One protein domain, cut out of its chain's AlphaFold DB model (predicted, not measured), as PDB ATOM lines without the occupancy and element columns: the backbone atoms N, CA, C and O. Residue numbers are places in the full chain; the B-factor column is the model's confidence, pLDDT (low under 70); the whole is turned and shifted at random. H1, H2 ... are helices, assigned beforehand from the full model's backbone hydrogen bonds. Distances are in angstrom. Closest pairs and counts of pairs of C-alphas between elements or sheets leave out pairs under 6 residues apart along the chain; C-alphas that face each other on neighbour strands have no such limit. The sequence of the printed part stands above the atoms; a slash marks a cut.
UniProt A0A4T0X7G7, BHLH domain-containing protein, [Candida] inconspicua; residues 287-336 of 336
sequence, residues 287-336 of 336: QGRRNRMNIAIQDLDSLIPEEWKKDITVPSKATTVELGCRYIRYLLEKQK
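This is residues 287 to 336 of the 336 residues of the protein "BHLH domain-containing protein" of [Candida] inconspicua (UniProt A0A4T0X7G7). Two long helices, H1 and H3, overlap at a slant: residues 297 to 303 of H1 pack on residues 317 to 324 of H3, and the rest of each helix reaches away from this overlap toward an opposite end of the model. The stretch between them, with the short helix H2 in it, makes a loop on one side that folds back to the beginning of H3, while residues 287 to 293 and 329 to 336 stick out as two free arms. The printed part has 50 residues with three named helices in the order H1, H2, H3 and no named strand, and its class is all helix. It is loose, with a radius of gyration of the C-alphas of 12.2 A, and flat, spanning 41 by 26 by 14 A.

Find C-alpha 287 at (20.394, 6.169, 83.064); here H1 begins, and it runs from residue 287 to residue 303, 24.8 A from first to last C-alpha. After a tight link of 2 residues comes H2, residues 306 to 309, only 5.0 A long; look for its first C-alpha at (-5.941, -7.637, 87.948). Seven residues further on, H3 takes residues 317 to 334 and covers 26.0 A, ending with C-alpha 334 at (-1.010, -24.678, 92.298).

Begin with H1 and look at Asp 301: its C-alpha and that of Thr 320 in H3 are the closest of the two helices, 5.9 A apart. H1 and H3 touch, with 9 pairs of C-alphas within 8 A. Their lines stand at a steep tilt of 45 degrees, and they run the same way. H2 is apart from H1, although it follows it in the chain. H2 and H3 are close but not clearly touching; their closest C-alphas, those of Trp 308 and Leu 323, are 7.4 A apart. In the backbones of H1 and H3 every O i to N i+4 pair is within hydrogen-bond range. H2 is too short for such a pair, but its 1 pair of O i and N i+3 is within range.

Go from C-alpha 287 to C-alpha 336, and you have the two C-alphas farthest apart, 41.5 A. Without the two stretches that stand free, 35 residues remain, spanning 23 by 20 by 13 A with a radius of gyration of 8.7 A. The printed part has no cut, and it ends at Lys 336, the chain's last residue. The link from H2 to H3 is short, and no link is long. In the B-factor column you will find a mean pLDDT of 97.4 for the printed part, and no printed residue is under 70.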
ATOM      1  N   GLN A 287      21.719   5.918  83.632       98.19
ATOM      2  CA  GLN A 287      20.394   6.169  83.064       98.19
ATOM      3  C   GLN A 287      19.886   4.957  82.273       98.19
ATOM      4  O   GLN A 287      18.751   4.522  82.474       98.19
ATOM      5  N   GLY A 288      20.730   4.364  81.424       98.38
ATOM      6  CA  GLY A 288      20.385   3.155  80.676       98.38
ATOM      7  C   GLY A 288      20.017   1.985  81.593       98.38
ATOM      8  O   GLY A 288      19.017   1.305  81.361       98.38
ATOM      9  N   ARG A 289      20.772   1.781  82.680       98.75
ATOM     10  CA  ARG A 289      20.461   0.777  83.710       98.75
ATOM     11  C   ARG A 289      19.094   1.031  84.352       98.75
ATOM     12  O   ARG A 289      18.290   0.106  84.446       98.75
ATOM     13  N   ARG A 290      18.818   2.272  84.766       98.75
ATOM     14  CA  ARG A 290      17.534   2.657  85.380       98.75
ATOM     15  C   ARG A 290      16.356   2.455  84.436       98.75
ATOM     16  O   ARG A 290      15.323   1.963  84.875       98.75
ATOM     17  N   ASN A 291      16.519   2.789  83.159       98.69
ATOM     18  CA  ASN A 291      15.477   2.594  82.154       98.69
ATOM     19  C   ASN A 291      15.138   1.112  81.989       98.69
ATOM     20  O   ASN A 291      13.970   0.756  82.080       98.69
ATOM     21  N   ARG A 292      16.148   0.243  81.848       98.75
ATOM     22  CA  ARG A 292      15.922  -1.211  81.770       98.75
ATOM     23  C   ARG A 292      15.228  -1.759  83.016       98.75
ATOM     24  O   ARG A 292      14.306  -2.554  82.894       98.75
ATOM     25  N   MET A 293      15.626  -1.302  84.203       98.62
ATOM     26  CA  MET A 293      14.981  -1.702  85.458       98.62
ATOM     27  C   MET A 293      13.512  -1.260  85.517       98.62
ATOM     28  O   MET A 293      12.660  -2.029  85.941       98.62
ATOM     29  N   ASN A 294      13.202  -0.034  85.085       98.56
ATOM     30  CA  ASN A 294      11.825   0.461  85.074       98.56
ATOM     31  C   ASN A 294      10.945  -0.305  84.081       98.56
ATOM     32  O   ASN A 294       9.805  -0.594  84.424       98.56
ATOM     33  N   ILE A 295      11.477  -0.653  82.904       98.56
ATOM     34  CA  ILE A 295      10.776  -1.489  81.918       98.56
ATOM     35  C   ILE A 295      10.475  -2.862  82.526       98.56
ATOM     36  O   ILE A 295       9.323  -3.264  82.552       98.56
ATOM     37  N   ALA A 296      11.461  -3.521  83.143       98.62
ATOM     38  CA  ALA A 296      11.243  -4.822  83.781       98.62
ATOM     39  C   ALA A 296      10.174  -4.782  84.893       98.62
ATOM     40  O   ALA A 296       9.424  -5.739  85.062       98.62
ATOM     41  N   ILE A 297      10.081  -3.681  85.650       98.56
ATOM     42  CA  ILE A 297       9.025  -3.499  86.660       98.56
ATOM     43  C   ILE A 297       7.647  -3.320  86.001       98.56
ATOM     44  O   ILE A 297       6.665  -3.836  86.523       98.56
ATOM     45  N   GLN A 298       7.559  -2.613  84.870       98.50
ATOM     46  CA  GLN A 298       6.312  -2.470  84.108       98.50
ATOM     47  C   GLN A 298       5.875  -3.802  83.491       98.50
ATOM     48  O   GLN A 298       4.707  -4.168  83.594       98.50
ATOM     49  N   ASP A 299       6.818  -4.553  82.922       98.56
ATOM     50  CA  ASP A 299       6.559  -5.887  82.383       98.56
ATOM     51  C   ASP A 299       6.050  -6.817  83.492       98.56
ATOM     52  O   ASP A 299       5.044  -7.500  83.308       98.56
ATOM     53  N   LEU A 300       6.674  -6.785  84.676       98.38
ATOM     54  CA  LEU A 300       6.206  -7.532  85.844       98.38
ATOM     55  C   LEU A 300       4.773  -7.148  86.239       98.38
ATOM     56  O   LEU A 300       3.974  -8.037  86.521       98.38
ATOM     57  N   ASP A 301       4.437  -5.856  86.234       98.25
ATOM     58  CA  ASP A 301       3.082  -5.387  86.542       98.25
ATOM     59  C   ASP A 301       2.039  -5.978  85.585       98.25
ATOM     60  O   ASP A 301       0.978  -6.422  86.019       98.25
ATOM     61  N   SER A 302       2.362  -6.063  84.292       98.31
ATOM     62  CA  SER A 302       1.465  -6.635  83.278       98.31
ATOM     63  C   SER A 302       1.178  -8.134  83.467       98.31
ATOM     64  O   SER A 302       0.147  -8.620  83.007       98.31
ATOM     65  N   LEU A 303       2.060  -8.867  84.159       98.25
ATOM     66  CA  LEU A 303       1.922 -10.307  84.408       98.25
ATOM     67  C   LEU A 303       1.097 -10.628  85.662       98.25
ATOM     68  O   LEU A 303       0.683 -11.774  85.848       98.25
ATOM     69  N   ILE A 304       0.890  -9.645  86.540       98.19
ATOM     70  CA  ILE A 304       0.137  -9.816  87.782       98.19
ATOM     71  C   ILE A 304      -1.367  -9.749  87.465       98.19
ATOM     72  O   ILE A 304      -1.797  -8.782  86.833       98.19
ATOM     73  N   PRO A 305      -2.185 -10.720  87.916       98.12
ATOM     74  CA  PRO A 305      -3.630 -10.697  87.699       98.12
ATOM     75  C   PRO A 305      -4.294  -9.449  88.290       98.12
ATOM     76  O   PRO A 305      -3.983  -9.029  89.408       98.12
ATOM     77  N   GLU A 306      -5.249  -8.873  87.558       97.50
ATOM     78  CA  GLU A 306      -5.941  -7.637  87.948       97.50
ATOM     79  C   GLU A 306      -6.721  -7.784  89.262       97.50
ATOM     80  O   GLU A 306      -6.881  -6.818  90.005       97.50
ATOM     81  N   GLU A 307      -7.166  -8.993  89.611       97.38
ATOM     82  CA  GLU A 307      -7.845  -9.264  90.881       97.38
ATOM     83  C   GLU A 307      -6.961  -8.936  92.085       97.38
ATOM     84  O   GLU A 307      -7.466  -8.482  93.103       97.38
ATOM     85  N   TRP A 308      -5.644  -9.109  91.952       96.75
ATOM     86  CA  TRP A 308      -4.679  -8.872  93.027       96.75
ATOM     87  C   TRP A 308      -4.246  -7.407  93.099       96.75
ATOM     88  O   TRP A 308      -3.759  -6.949  94.132       96.75
ATOM     89  N   LYS A 309      -4.436  -6.661  92.008       96.81
ATOM     90  CA  LYS A 309      -4.157  -5.223  91.954       96.81
ATOM     91  C   LYS A 309      -5.265  -4.398  92.606       96.81
ATOM     92  O   LYS A 309      -4.974  -3.346  93.167       96.81
ATOM     93  N   LYS A 310      -6.515  -4.880  92.578       95.94
ATOM     94  CA  LYS A 310      -7.695  -4.186  93.137       95.94
ATOM     95  C   LYS A 310      -7.584  -3.886  94.631       95.94
ATOM     96  O   LYS A 310      -8.108  -2.871  95.081       95.94
ATOM     97  N   ASP A 311      -6.881  -4.734  95.376       94.44
ATOM     98  CA  ASP A 311      -6.713  -4.572  96.824       94.44
ATOM     99  C   ASP A 311      -5.708  -3.466  97.189       94.44
ATOM    100  O   ASP A 311      -5.629  -3.043  98.344       94.44
ATOM    101  N   ILE A 312      -4.931  -2.967  96.221       95.31
ATOM    102  CA  ILE A 312      -3.905  -1.952  96.454       95.31
ATOM    103  C   ILE A 312      -4.442  -0.568  96.106       95.31
ATOM    104  O   ILE A 312      -4.665  -0.230  94.948       95.31
ATOM    105  N   THR A 313      -4.571   0.285  97.124       94.44
ATOM    106  CA  THR A 313      -5.056   1.664  96.956       94.44
ATOM    107  C   THR A 313      -4.082   2.552  96.178       94.44
ATOM    108  O   THR A 313      -4.513   3.451  95.460       94.44
ATOM    109  N   VAL A 314      -2.769   2.335  96.326       95.12
ATOM    110  CA  VAL A 314      -1.732   3.142  95.665       95.12
ATOM    111  C   VAL A 314      -0.682   2.228  95.028       95.12
ATOM    112  O   VAL A 314       0.168   1.692  95.746       95.12
ATOM    113  N   PRO A 315      -0.700   2.046  93.697       95.00
ATOM    114  CA  PRO A 315       0.313   1.255  93.018       95.00
ATOM    115  C   PRO A 315       1.673   1.969  93.057       95.00
ATOM    116  O   PRO A 315       1.803   3.153  92.744       95.00
ATOM    117  N   SER A 316       2.708   1.234  93.452       97.69
ATOM    118  CA  SER A 316       4.099   1.677  93.541       97.69
ATOM    119  C   SER A 316       5.059   0.583  93.055       97.69
ATOM    120  O   SER A 316       4.706  -0.593  92.992       97.69
ATOM    121  N   LYS A 317       6.322   0.940  92.783       98.06
ATOM    122  CA  LYS A 317       7.341  -0.046  92.369       98.06
ATOM    123  C   LYS A 317       7.553  -1.153  93.403       98.06
ATOM    124  O   LYS A 317       7.766  -2.297  93.023       98.06
ATOM    125  N   ALA A 318       7.507  -0.812  94.691       98.12
ATOM    126  CA  ALA A 318       7.670  -1.784  95.767       98.12
ATOM    127  C   ALA A 318       6.479  -2.750  95.808       98.12
ATOM    128  O   ALA A 318       6.669  -3.961  95.772       98.12
ATOM    129  N   THR A 319       5.256  -2.214  95.765       98.25
ATOM    130  CA  THR A 319       4.036  -3.030  95.800       98.25
ATOM    131  C   THR A 319       3.909  -3.944  94.580       98.25
ATOM    132  O   THR A 319       3.489  -5.084  94.734       98.25
ATOM    133  N   THR A 320       4.315  -3.500  93.380       98.31
ATOM    134  CA  THR A 320       4.344  -4.360  92.181       98.31
ATOM    135  C   THR A 320       5.286  -5.551  92.377       98.31
ATOM    136  O   THR A 320       4.920  -6.684  92.076       98.31
ATOM    137  N   VAL A 321       6.485  -5.329  92.931       98.44
ATOM    138  CA  VAL A 321       7.439  -6.419  93.201       98.44
ATOM    139  C   VAL A 321       6.894  -7.376  94.263       98.44
ATOM    140  O   VAL A 321       6.952  -8.589  94.075       98.44
ATOM    141  N   GLU A 322       6.311  -6.856  95.345       98.12
ATOM    142  CA  GLU A 322       5.695  -7.677  96.394       98.12
ATOM    143  C   GLU A 322       4.553  -8.551  95.860       98.12
ATOM    144  O   GLU A 322       4.522  -9.755  96.131       98.12
ATOM    145  N   LEU A 323       3.640  -7.971  95.072       98.31
ATOM    146  CA  LEU A 323       2.564  -8.712  94.413       98.31
ATOM    147  C   LEU A 323       3.118  -9.778  93.470       98.31
ATOM    148  O   LEU A 323       2.672 -10.924  93.529       98.31
ATOM    149  N   GLY A 324       4.126  -9.435  92.663       98.19
ATOM    150  CA  GLY A 324       4.807 -10.383  91.784       98.19
ATOM    151  C   GLY A 324       5.378 -11.575  92.558       98.19
ATOM    152  O   GLY A 324       5.142 -12.727  92.192       98.19
ATOM    153  N   CYS A 325       6.048 -11.328  93.687       98.50
ATOM    154  CA  CYS A 325       6.566 -12.390  94.551       98.50
ATOM    155  C   CYS A 325       5.456 -13.275  95.136       98.50
ATOM    156  O   CYS A 325       5.608 -14.499  95.170       98.50
ATOM    157  N   ARG A 326       4.340 -12.691  95.596       98.19
ATOM    158  CA  ARG A 326       3.200 -13.476  96.102       98.19
ATOM    159  C   ARG A 326       2.562 -14.313  94.992       98.19
ATOM    160  O   ARG A 326       2.238 -15.474  95.227       98.19
ATOM    161  N   TYR A 327       2.436 -13.756  93.790       98.31
ATOM    162  CA  TYR A 327       1.853 -14.450  92.648       98.31
ATOM    163  C   TYR A 327       2.701 -15.650  92.207       98.31
ATOM    164  O   TYR A 327       2.167 -16.739  92.012       98.31
ATOM    165  N   ILE A 328       4.031 -15.506  92.161       98.38
ATOM    166  CA  ILE A 328       4.943 -16.628  91.884       98.38
ATOM    167  C   ILE A 328       4.747 -17.758  92.906       98.38
ATOM    168  O   ILE A 328       4.643 -18.920  92.519       98.38
ATOM    169  N   ARG A 329       4.649 -17.439  94.206       98.44
ATOM    170  CA  ARG A 329       4.406 -18.451  95.253       98.44
ATOM    171  C   ARG A 329       3.078 -19.182  95.051       98.44
ATOM    172  O   ARG A 329       3.053 -20.404  95.142       98.44
ATOM    173  N   TYR A 330       2.016 -18.450  94.721       98.12
ATOM    174  CA  TYR A 330       0.706 -19.028  94.410       98.12
ATOM    175  C   TYR A 330       0.760 -19.985  93.209       98.12
ATOM    176  O   TYR A 330       0.219 -21.089  93.267       98.12
ATOM    177  N   LEU A 331       1.452 -19.600  92.130       98.06
ATOM    178  CA  LEU A 331       1.619 -20.460  90.956       98.06
ATOM    179  C   LEU A 331       2.391 -21.744  91.284       98.06
ATOM    180  O   LEU A 331       2.009 -22.816  90.818       98.06
ATOM    181  N   LEU A 332       3.443 -21.648  92.102       98.06
ATOM    182  CA  LEU A 332       4.230 -22.805  92.538       98.06
ATOM    183  C   LEU A 332       3.433 -23.760  93.437       98.06
ATOM    184  O   LEU A 332       3.669 -24.964  93.400       98.06
ATOM    185  N   GLU A 333       2.502 -23.246  94.242       98.06
ATOM    186  CA  GLU A 333       1.612 -24.073  95.062       98.06
ATOM    187  C   GLU A 333       0.563 -24.793  94.209       98.06
ATOM    188  O   GLU A 333       0.327 -25.979  94.406       98.06
ATOM    189  N   LYS A 334       0.000 -24.113  93.205       96.88
ATOM    190  CA  LYS A 334      -1.010 -24.678  92.298       96.88
ATOM    191  C   LYS A 334      -0.473 -25.779  91.371       96.88
ATOM    192  O   LYS A 334      -1.260 -26.546  90.826       96.88
ATOM    193  N   GLN A 335       0.839 -25.825  91.137       93.69
ATOM    194  CA  GLN A 335       1.478 -26.864  90.319       93.69
ATOM    195  C   GLN A 335       1.743 -28.175  91.072       93.69
ATOM    196  O   GLN A 335       2.138 -29.150  90.432       93.69
ATOM    197  N   LYS A 336       1.569 -28.198  92.398       81.00
ATOM    198  CA  LYS A 336       1.695 -29.414  93.209       81.00
ATOM    199  C   LYS A 336       0.403 -30.221  93.199       81.00
ATOM    200  O   LYS A 336       0.524 -31.462  93.216       81.00
TER     201      LYS A 336